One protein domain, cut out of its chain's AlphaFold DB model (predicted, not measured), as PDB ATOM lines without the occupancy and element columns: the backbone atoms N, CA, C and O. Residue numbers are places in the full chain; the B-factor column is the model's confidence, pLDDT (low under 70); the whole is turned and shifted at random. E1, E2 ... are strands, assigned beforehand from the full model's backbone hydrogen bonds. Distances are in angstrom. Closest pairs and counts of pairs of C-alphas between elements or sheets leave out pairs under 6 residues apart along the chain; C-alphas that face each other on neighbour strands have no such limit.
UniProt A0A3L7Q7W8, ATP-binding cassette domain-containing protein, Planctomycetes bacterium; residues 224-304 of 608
ATOM      1  N   CYS A 224     159.812 157.939 157.394       85.81
ATOM      2  CA  CYS A 224     159.553 156.532 157.680       85.81
ATOM      3  C   CYS A 224     159.160 156.369 159.151       85.81
ATOM      4  O   CYS A 224     159.768 156.982 160.031       85.81
ATOM      5  N   ASN A 225     158.152 155.544 159.416       87.25
ATOM      6  CA  ASN A 225     157.707 155.220 160.765       87.25
ATOM      7  C   ASN A 225     158.340 153.915 161.223       87.25
ATOM      8  O   ASN A 225     158.285 152.924 160.506       87.25
ATOM      9  N   TRP A 226     158.873 153.886 162.440       85.75
ATOM     10  CA  TRP A 226     159.411 152.669 163.047       85.75
ATOM     11  C   TRP A 226     158.429 152.168 164.094       85.75
ATOM     12  O   TRP A 226     158.434 152.637 165.235       85.75
ATOM     13  N   LEU A 227     157.546 151.260 163.680       79.62
ATOM     14  CA  LEU A 227     156.433 150.786 164.499       79.62
ATOM     15  C   LEU A 227     156.688 149.367 164.998       79.62
ATOM     16  O   LEU A 227     157.157 148.510 164.255       79.62
ATOM     17  N   ASP A 228     156.341 149.120 166.257       73.75
ATOM     18  CA  ASP A 228     156.250 147.769 166.805       73.75
ATOM     19  C   ASP A 228     154.858 147.204 166.491       73.75
ATOM     20  O   ASP A 228     153.848 147.667 167.028       73.75
ATOM     21  N   LEU A 229     154.820 146.239 165.571       62.50
ATOM     22  CA  LEU A 229     153.594 145.600 165.089       62.50
ATOM     23  C   LEU A 229     153.234 144.332 165.876       62.50
ATOM     24  O   LEU A 229     152.166 143.771 165.653       62.50
ATOM     25  N   SER A 230     154.106 143.882 166.785       53.38
ATOM     26  CA  SER A 230     153.914 142.647 167.554       53.38
ATOM     27  C   SER A 230     153.027 142.837 168.786       53.38
ATOM     28  O   SER A 230     152.445 141.880 169.285       53.38
ATOM     29  N   GLY A 231     152.899 144.074 169.278       49.88
ATOM     30  CA  GLY A 231     152.132 144.386 170.486       49.88
ATOM     31  C   GLY A 231     152.791 143.918 171.791       49.88
ATOM     32  O   GLY A 231     152.276 144.237 172.864       49.88
ATOM     33  N   GLU A 232     153.938 143.237 171.726       37.97
ATOM     34  CA  GLU A 232     154.649 142.661 172.865       37.97
ATOM     35  C   GLU A 232     156.054 143.272 173.008       37.97
ATOM     36  O   GLU A 232     157.041 142.764 172.490       37.97
ATOM     37  N   GLY A 233     156.161 144.337 173.805       39.56
ATOM     38  CA  GLY A 233     157.416 144.662 174.491       39.56
ATOM     39  C   GLY A 233     158.295 145.768 173.897       39.56
ATOM     40  O   GLY A 233     158.250 146.136 172.735       39.56
ATOM     41  N   THR A 234     159.088 146.355 174.790       39.44
ATOM     42  CA  THR A 234     159.796 147.640 174.686       39.44
ATOM     43  C   THR A 234     161.134 147.617 173.937       39.44
ATOM     44  O   THR A 234     161.871 148.601 174.017       39.44
ATOM     45  N   ASP A 235     161.464 146.546 173.217       42.47
ATOM     46  CA  ASP A 235     162.780 146.402 172.590       42.47
ATOM     47  C   ASP A 235     162.845 147.069 171.210       42.47
ATOM     48  O   ASP A 235     161.937 146.973 170.386       42.47
ATOM     49  N   SER A 236     163.936 147.795 170.945       46.47
ATOM     50  CA  SER A 236     164.122 148.543 169.695       46.47
ATOM     51  C   SER A 236     164.299 147.650 168.462       46.47
ATOM     52  O   SER A 236     164.172 148.149 167.347       46.47
ATOM     53  N   GLU A 237     164.589 146.360 168.648       45.28
ATOM     54  CA  GLU A 237     164.901 145.411 167.570       45.28
ATOM     55  C   GLU A 237     163.662 144.828 166.862       45.28
ATOM     56  O   GLU A 237     163.796 144.282 165.771       45.28
ATOM     57  N   SER A 238     162.449 144.981 167.411       54.94
ATOM     58  CA  SER A 238     161.207 144.459 166.803       54.94
ATOM     59  C   SER A 238     160.495 145.447 165.865       54.94
ATOM     60  O   SER A 238     159.477 145.108 165.254       54.94
ATOM     61  N   ARG A 239     160.998 146.685 165.740       71.69
ATOM     62  CA  ARG A 239     160.324 147.752 164.986       71.69
ATOM     63  C   ARG A 239     160.524 147.592 163.485       71.69
ATOM     64  O   ARG A 239     161.651 147.572 162.998       71.69
ATOM     65  N   GLN A 240     159.423 147.561 162.745       76.69
ATOM     66  CA  GLN A 240     159.439 147.484 161.289       76.69
ATOM     67  C   GLN A 240     159.293 148.878 160.660       76.69
ATOM     68  O   GLN A 240     158.562 149.720 161.199       76.69
ATOM     69  N   PRO A 241     159.964 149.139 159.522       84.00
ATOM     70  CA  PRO A 241     159.789 150.373 158.773       84.00
ATOM     71  C   PRO A 241     158.427 150.377 158.068       84.00
ATOM     72  O   PRO A 241     158.085 149.458 157.326       84.00
ATOM     73  N   VAL A 242     157.654 151.439 158.269       83.44
ATOM     74  CA  VAL A 242     156.345 151.653 157.648       83.44
ATOM     75  C   VAL A 242     156.329 153.032 157.000       83.44
ATOM     76  O   VAL A 242     156.431 154.062 157.672       83.44
ATOM     77  N   ARG A 243     156.182 153.063 155.673       83.88
ATOM     78  CA  ARG A 243     156.097 154.316 154.919       83.88
ATOM     79  C   ARG A 243     154.810 155.086 155.257       83.88
ATOM     80  O   ARG A 243     153.793 154.447 155.522       83.88
ATOM     81  N   PRO A 244     154.824 156.430 155.266       81.88
ATOM     82  CA  PRO A 244     153.665 157.241 155.650       81.88
ATOM     83  C   PRO A 244     152.395 156.953 154.842       81.88
ATOM     84  O   PRO A 244     151.298 156.961 155.386       81.88
ATOM     85  N   GLU A 245     152.528 156.645 153.552       72.25
ATOM     86  CA  GLU A 245     151.426 156.236 152.674       72.25
ATOM     87  C   GLU A 245     150.855 154.843 152.987       72.25
ATOM     88  O   GLU A 245     149.791 154.493 152.483       72.25
ATOM     89  N   ARG A 246     151.551 154.057 153.816       75.88
ATOM     90  CA  ARG A 246     151.124 152.747 154.328       75.88
ATOM     91  C   ARG A 246     150.634 152.823 155.772       75.88
ATOM     92  O   ARG A 246     150.334 151.789 156.362       75.88
ATOM     93  N   LEU A 247     150.565 154.012 156.362       81.00
ATOM     94  CA  LEU A 247     150.110 154.205 157.730       81.00
ATOM     95  C   LEU A 247     148.860 155.076 157.741       81.00
ATOM     96  O   LEU A 247     148.867 156.194 157.235       81.00
ATOM     97  N   MET A 248     147.805 154.568 158.367       79.00
ATOM     98  CA  MET A 248     146.595 155.326 158.642       79.00
ATOM     99  C   MET A 248     146.487 155.588 160.143       79.00
ATOM    100  O   MET A 248     146.610 154.666 160.953       79.00
ATOM    101  N   VAL A 249     146.258 156.850 160.507       83.88
ATOM    102  CA  VAL A 249     145.919 157.255 161.875       83.88
ATOM    103  C   VAL A 249     144.415 157.495 161.916       83.88
ATOM    104  O   VAL A 249     143.923 158.510 161.428       83.88
ATOM    105  N   GLU A 250     143.676 156.532 162.455       81.75
ATOM    106  CA  GLU A 250     142.212 156.556 162.467       81.75
ATOM    107  C   GLU A 250     141.678 156.945 163.847       81.75
ATOM    108  O   GLU A 250     142.199 156.500 164.870       81.75
ATOM    109  N   LEU A 251     140.630 157.773 163.882       82.12
ATOM    110  CA  LEU A 251     139.887 158.033 165.114       82.12
ATOM    111  C   LEU A 251     139.289 156.720 165.617       82.12
ATOM    112  O   LEU A 251     138.623 156.010 164.867       82.12
ATOM    113  N   HIS A 252     139.532 156.406 166.885       79.81
ATOM    114  CA  HIS A 252     139.077 155.163 167.486       79.81
ATOM    115  C   HIS A 252     138.765 155.392 168.963       79.81
ATOM    116  O   HIS A 252     139.661 155.730 169.740       79.81
ATOM    117  N   ASP A 253     137.513 155.173 169.367       81.12
ATOM    118  CA  ASP A 253     137.032 155.470 170.725       81.12
ATOM    119  C   ASP A 253     137.790 154.691 171.808       81.12
ATOM    120  O   ASP A 253     138.025 155.207 172.901       81.12
ATOM    121  N   GLU A 254     138.247 153.477 171.486       85.25
ATOM    122  CA  GLU A 254     139.116 152.658 172.343       85.25
ATOM    123  C   GLU A 254     140.586 152.636 171.893       85.25
ATOM    124  O   GLU A 254     141.365 151.783 172.310       85.25
ATOM    125  N   GLY A 255     140.992 153.590 171.051       81.44
ATOM    126  CA  GLY A 255     142.328 153.633 170.460       81.44
ATOM    127  C   GLY A 255     143.433 153.672 171.527       81.44
ATOM    128  O   GLY A 255     143.262 154.351 172.549       81.44
ATOM    129  N   PRO A 256     144.563 152.966 171.336       86.81
ATOM    130  CA  PRO A 256     145.642 152.892 172.326       86.81
ATOM    131  C   PRO A 256     146.471 154.181 172.439       86.81
ATOM    132  O   PRO A 256     147.374 154.257 173.280       86.81
ATOM    133  N   TYR A 257     146.175 155.192 171.618       90.94
ATOM    134  CA  TYR A 257     146.898 156.455 171.561       90.94
ATOM    135  C   TYR A 257     145.965 157.657 171.708       90.94
ATOM    136  O   TYR A 257     144.825 157.630 171.251       90.94
ATOM    137  N   THR A 258     146.492 158.739 172.282       92.88
ATOM    138  CA  THR A 258     145.844 160.056 172.320       92.88
ATOM    139  C   THR A 258     146.682 161.075 171.558       92.88
ATOM    140  O   THR A 258     147.892 161.168 171.775       92.88
ATOM    141  N   VAL A 259     146.046 161.862 170.693       92.56
ATOM    142  CA  VAL A 259     146.692 162.923 169.909       92.56
ATOM    143  C   VAL A 259     147.131 164.064 170.825       92.56
ATOM    144  O   VAL A 259     146.331 164.585 171.603       92.56
ATOM    145  N   ARG A 260     148.396 164.482 170.726       93.44
ATOM    146  CA  ARG A 260     148.897 165.727 171.331       93.44
ATOM    147  C   ARG A 260     148.782 166.885 170.359       93.44
ATOM    148  O   ARG A 260     148.212 167.914 170.704       93.44
ATOM    149  N   GLN A 261     149.318 166.703 169.159       91.31
ATOM    150  CA  GLN A 261     149.353 167.717 168.118       91.31
ATOM    151  C   GLN A 261     149.547 167.047 166.758       91.31
ATOM    152  O   GLN A 261     150.190 166.005 166.661       91.31
ATOM    153  N   GLU A 262     149.009 167.676 165.720       88.88
ATOM    154  CA  GLU A 262     149.307 167.374 164.325       88.88
ATOM    155  C   GLU A 262     149.919 168.611 163.658       88.88
ATOM    156  O   GLU A 262     149.493 169.743 163.906       88.88
ATOM    157  N   GLN A 263     150.925 168.393 162.818       86.62
ATOM    158  CA  GLN A 263     151.569 169.408 162.001       86.62
ATOM    159  C   GLN A 263     151.510 168.995 160.529       86.62
ATOM    160  O   GLN A 263     152.003 167.939 160.142       86.62
ATOM    161  N   PHE A 264     150.944 169.860 159.691       73.12
ATOM    162  CA  PHE A 264     150.948 169.688 158.241       73.12
ATOM    163  C   PHE A 264     152.352 169.929 157.670       73.12
ATOM    164  O   PHE A 264     152.955 170.973 157.933       73.12
ATOM    165  N   THR A 265     152.860 168.991 156.867       68.75
ATOM    166  CA  THR A 265     154.198 169.059 156.252       68.75
ATOM    167  C   THR A 265     154.160 168.938 154.724       68.75
ATOM    168  O   THR A 265     155.190 168.723 154.089       68.75
ATOM    169  N   GLY A 266     152.985 169.128 154.109       62.09
ATOM    170  CA  GLY A 266     152.776 169.031 152.664       62.09
ATOM    171  C   GLY A 266     151.869 167.855 152.315       62.09
ATOM    172  O   GLY A 266     150.742 167.777 152.780       62.09
ATOM    173  N   SER A 267     152.342 166.907 151.508       60.44
ATOM    174  CA  SER A 267     151.575 165.686 151.194       60.44
ATOM    175  C   SER A 267     151.411 164.728 152.386       60.44
ATOM    176  O   SER A 267     150.723 163.714 152.267       60.44
ATOM    177  N   LEU A 268     152.046 165.039 153.519       75.12
ATOM    178  CA  LEU A 268     152.053 164.278 154.763       75.12
ATOM    179  C   LEU A 268     151.720 165.192 155.951       75.12
ATOM    180  O   LEU A 268     151.784 166.422 155.863       75.12
ATOM    181  N   ALA A 269     151.407 164.570 157.081       78.69
ATOM    182  CA  ALA A 269     151.323 165.214 158.379       78.69
ATOM    183  C   ALA A 269     152.178 164.455 159.397       78.69
ATOM    184  O   ALA A 269     152.263 163.226 159.368       78.69
ATOM    185  N   GLU A 270     152.811 165.203 160.294       90.81
ATOM    186  CA  GLU A 270     153.479 164.677 161.479       90.81
ATOM    187  C   GLU A 270     152.517 164.760 162.663       90.81
ATOM    188  O   GLU A 270     151.983 165.826 162.966       90.81
ATOM    189  N   VAL A 271     152.288 163.640 163.341       91.06
ATOM    190  CA  VAL A 271     151.411 163.555 164.508       91.06
ATOM    191  C   VAL A 271     152.214 163.101 165.716       91.06
ATOM    192  O   VAL A 271     152.850 162.043 165.709       91.06
ATOM    193  N   GLU A 272     152.127 163.880 166.790       93.31
ATOM    194  CA  GLU A 272     152.592 163.480 168.110       93.31
ATOM    195  C   GLU A 272     151.458 162.794 168.878       93.31
ATOM    196  O   GLU A 272     150.403 163.377 169.140       93.31
ATOM    197  N   LEU A 273     151.692 161.551 169.285       91.94
ATOM    198  CA  LEU A 273     150.772 160.701 170.031       91.94
ATOM    199  C   LEU A 273     151.310 160.411 171.432       91.94
ATOM    200  O   LEU A 273     152.515 160.415 171.669       91.94
ATOM    201  N   THR A 274     150.420 160.099 172.370       91.06
ATOM    202  CA  THR A 274     150.766 159.524 173.679       91.06
ATOM    203  C   THR A 274     150.150 158.144 173.785       91.06
ATOM    204  O   THR A 274     148.933 158.019 173.661       91.06
ATOM    205  N   ARG A 275     150.957 157.107 174.029       89.50
ATOM    206  CA  ARG A 275     150.432 155.763 174.298       89.50
ATOM    207  C   ARG A 275     149.740 155.759 175.663       89.50
ATOM    208  O   ARG A 275     150.352 156.134 176.659       89.50
ATOM    209  N   ILE A 276     148.485 155.318 175.719       85.69
ATOM    210  CA  ILE A 276     147.662 155.393 176.937       85.69
ATOM    211  C   ILE A 276     148.219 154.501 178.053       85.69
ATOM    212  O   ILE A 276     148.225 154.899 179.212       85.69
ATOM    213  N   THR A 277     148.724 153.314 177.711       81.38
ATOM    214  CA  THR A 277     149.202 152.336 178.701       81.38
ATOM    215  C   THR A 277     150.519 152.729 179.368       81.38
ATOM    216  O   THR A 277     150.706 152.441 180.546       81.38
ATOM    217  N   SER A 278     151.431 153.380 178.641       81.88
ATOM    218  CA  SER A 278     152.782 153.697 179.131       81.88
ATOM    219  C   SER A 278     153.052 155.188 179.329       81.88
ATOM    220  O   SER A 278     154.078 155.547 179.902       81.88
ATOM    221  N   GLY A 279     152.193 156.074 178.817       82.88
ATOM    222  CA  GLY A 279     152.427 157.521 178.789       82.88
ATOM    223  C   GLY A 279     153.552 157.965 177.843       82.88
ATOM    224  O   GLY A 279     153.856 159.158 177.780       82.88
ATOM    225  N   GLN A 280     154.176 157.042 177.102       83.31
ATOM    226  CA  GLN A 280     155.296 157.360 176.217       83.31
ATOM    227  C   GLN A 280     154.831 158.128 174.967       83.31
ATOM    228  O   GLN A 280     153.811 157.758 174.369       83.31
ATOM    229  N   PRO A 281     155.569 159.174 174.550       86.81
ATOM    230  CA  PRO A 281     155.299 159.872 173.304       86.81
ATOM    231  C   PRO A 281     155.716 159.017 172.100       86.81
ATOM    232  O   PRO A 281     156.754 158.357 172.121       86.81
ATOM    233  N   VAL A 282     154.918 159.059 171.039       88.50
ATOM    234  CA  VAL A 282     155.185 158.401 169.756       88.50
ATOM    235  C   VAL A 282     154.976 159.426 168.653       88.50
ATOM    236  O   VAL A 282     153.950 160.098 168.634       88.50
ATOM    237  N   ARG A 283     155.938 159.556 167.740       90.12
ATOM    238  CA  ARG A 283     155.808 160.409 166.555       90.12
ATOM    239  C   ARG A 283     155.580 159.546 165.334       90.12
ATOM    240  O   ARG A 283     156.295 158.561 165.153       90.12
ATOM    241  N   VAL A 284     154.594 159.917 164.528       90.56
ATOM    242  CA  VAL A 284     154.288 159.229 163.277       90.56
ATOM    243  C   VAL A 284     154.039 160.219 162.150       90.56
ATOM    244  O   VAL A 284     153.434 161.269 162.343       90.56
ATOM    245  N   TYR A 285     154.488 159.851 160.962       86.69
ATOM    246  CA  TYR A 285     154.174 160.479 159.695       86.69
ATOM    247  C   TYR A 285     153.070 159.682 159.017       86.69
ATOM    248  O   TYR A 285     153.190 158.469 158.840       86.69
ATOM    249  N   HIS A 286     152.009 160.351 158.598       81.75
ATOM    250  CA  HIS A 286     150.897 159.710 157.902       81.75
ATOM    251  C   HIS A 286     150.342 160.626 156.821       81.75
ATOM    252  O   HIS A 286     150.693 161.808 156.754       81.75
ATOM    253  N   ARG A 287     149.486 160.084 155.955       68.50
ATOM    254  CA  ARG A 287     148.670 160.921 155.071       68.50
ATOM    255  C   ARG A 287     147.473 161.445 155.869       68.50
ATOM    256  O   ARG A 287     146.660 160.626 156.296       68.50
ATOM    257  N   PRO A 288     147.357 162.768 156.082       64.12
ATOM    258  CA  PRO A 288     146.306 163.311 156.927       64.12
ATOM    259  C   PRO A 288     144.921 163.039 156.322       64.12
ATOM    260  O   PRO A 288     144.746 163.191 155.109       64.12
ATOM    261  N   PRO A 289     143.917 162.668 157.135       52.16
ATOM    262  CA  PRO A 289     142.530 162.671 156.694       52.16
ATOM    263  C   PRO A 289     142.065 164.110 156.399       52.16
ATOM    264  O   PRO A 289     142.601 165.073 156.947       52.16
ATOM    265  N   ARG A 290     141.014 164.263 155.574       47.50
ATOM    266  CA  ARG A 290     140.426 165.563 155.161       47.50
ATOM    267  C   ARG A 290     140.186 166.560 156.307       47.50
ATOM    268  O   ARG A 290     140.212 167.768 156.090       47.50
ATOM    269  N   ALA A 291     139.921 166.066 157.517       58.22
ATOM    270  CA  ALA A 291     139.858 166.865 158.732       58.22
ATOM    271  C   ALA A 291     141.024 166.477 159.648       58.22
ATOM    272  O   ALA A 291     141.074 165.342 160.117       58.22
ATOM    273  N   GLY A 292     141.930 167.423 159.908       68.88
ATOM    274  CA  GLY A 292     143.079 167.200 160.786       68.88
ATOM    275  C   GLY A 292     142.684 166.756 162.198       68.88
ATOM    276  O   GLY A 292     141.602 167.080 162.708       68.88
ATOM    277  N   LEU A 293     143.583 166.015 162.832       84.06
ATOM    278  CA  LEU A 293     143.434 165.487 164.178       84.06
ATOM    279  C   LEU A 293     143.595 166.603 165.219       84.06
ATOM    280  O   LEU A 293     144.458 167.476 165.133       84.06
ATOM    281  N   ARG A 294     142.757 166.566 166.254       87.06
ATOM    282  CA  ARG A 294     142.752 167.522 167.365       87.06
ATOM    283  C   ARG A 294     143.364 166.903 168.611       87.06
ATOM    284  O   ARG A 294     143.163 165.724 168.899       87.06
ATOM    285  N   ALA A 295     144.040 167.739 169.393       90.81
ATOM    286  CA  ALA A 295     144.554 167.362 170.702       90.81
ATOM    287  C   ALA A 295     143.451 166.723 171.569       90.81
ATOM    288  O   ALA A 295     142.332 167.233 171.647       90.81
ATOM    289  N   GLY A 296     143.773 165.604 172.213       88.38
ATOM    290  CA  GLY A 296     142.861 164.849 173.074       88.38
ATOM    291  C   GLY A 296     142.030 163.771 172.368       88.38
ATOM    292  O   GLY A 296     141.418 162.959 173.058       88.38
ATOM    293  N   GLN A 297     142.019 163.706 171.032       90.81
ATOM    294  CA  GLN A 297     141.327 162.632 170.312       90.81
ATOM    295  C   GLN A 297     142.038 161.286 170.488       90.81
ATOM    296  O   GLN A 297     143.269 161.226 170.487       90.81
ATOM    297  N   ARG A 298     141.262 160.204 170.624       90.69
ATOM    298  CA  ARG A 298     141.791 158.836 170.663       90.69
ATOM    299  C   ARG A 298     141.922 158.278 169.254       90.69
ATOM    300  O   ARG A 298     141.018 158.439 168.434       90.69
ATOM    301  N   VAL A 299     143.055 157.639 168.983       87.19
ATOM    302  CA  VAL A 299     143.390 157.107 167.661       87.19
ATOM    303  C   VAL A 299     144.017 155.720 167.740       87.19
ATOM    304  O   VAL A 299     144.639 155.347 168.742       87.19
ATOM    305  N   ALA A 300     143.860 154.960 166.661       85.06
ATOM    306  CA  ALA A 300     144.578 153.721 166.405       85.06
ATOM    307  C   ALA A 300     145.523 153.901 165.210       85.06
ATOM    308  O   ALA A 300     145.256 154.671 164.287       85.06
ATOM    309  N   LEU A 301     146.659 153.202 165.259       84.38
ATOM    310  CA  LEU A 301     147.596 153.125 164.146       84.38
ATOM    311  C   LEU A 301     147.283 151.866 163.357       84.38
ATOM    312  O   LEU A 301     147.408 150.762 163.887       84.38
ATOM    313  N   ARG A 302     146.908 152.032 162.093       76.31
ATOM    314  CA  ARG A 302     146.619 150.918 161.202       76.31
ATOM    315  C   ARG A 302     147.611 150.920 160.057       76.31
ATOM    316  O   ARG A 302     147.627 151.835 159.236       76.31
ATOM    317  N   VAL A 303     148.445 149.884 160.004       70.00
ATOM    318  CA  VAL A 303     149.273 149.639 158.824       70.00
ATOM    319  C   VAL A 303     148.347 149.162 157.720       70.00
ATOM    320  O   VAL A 303     147.693 148.124 157.830       70.00
ATOM    321  N   LEU A 304     148.267 149.958 156.666       63.41
ATOM    322  CA  LEU A 304     147.628 149.563 155.434       63.41
ATOM    323  C   LEU A 304     148.525 148.498 154.818       63.41
ATOM    324  O   LEU A 304     149.640 148.788 154.376       63.41
TER     325      LEU A 304
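What this domain is: This is residues 224 to 304 of the 608 residues of the protein "ATP-binding cassette domain-containing protein" of Planctomycetes bacterium (UniProt A0A3L7Q7W8). One antiparallel sheet of five strands, in the order E3, E7, E4, E5, E6, curls round into a small, partly closed barrel, its edge strands E3 and E6 coming near each other at one end. The hairpin E1 and E2 makes a separate small sheet beside E6. The printed part has 81 residues with seven named strands, E1 to E7 in chain order, and no named helix; the class is all strand, though under half of the residues, 40, are in named elements. The whole is compact, with a radius of gyration of the C-alphas of 11.9 A and spans of 33 by 24 by 18 A.

Where its parts are: Find C-alpha 257 at (146.898, 156.455, 171.561); from there E4 runs 19.2 A through residues 257 to 264, bending by 66 degrees at residue 260. E5 is residues 269 to 275, 18.5 A; E6 is 281 to 286, 16.0 A. E7, residues 298 to 303, ends 16.8 A on at C-alpha 303, (149.273, 149.639, 158.824). E3 is 247 to 251, E1 225 to 228 and E2 239 to 242.

How they stand to each other: E4, E5 and E6 form a meander, each the antiparallel neighbour of the one before; look for N 263 and O 270 at 2.8 A, and N 271 and O 284 at 2.8 A. With E7 antiparallel to E4, N 299 to O 257 at 2.9 A, they make a Greek key. E7 also pairs with E3, N 250 to O 300 at 3.1 A. In this folded sheet, bent back on itself, E3 and E7 face E5 and E6, with E4 as the hinge. The closest C-alphas of E3 and E6, Leu 247 and His 286, are 5.6 A apart. In the hairpin E1 and E2, N 242 and O 225 are 2.8 A apart; the closest C-alphas of E1 and E6, Asn 225 and Val 284, are 5.8 A apart.

The domain as a whole: The two farthest C-alphas, Asp 235 and Arg 290, are 34.2 A apart. The printed part has no cut, and the link E6 to E7 is long. Look for pLDDT under 70 at residues 229 to 238, 265 to 267, 287 to 292 and 304.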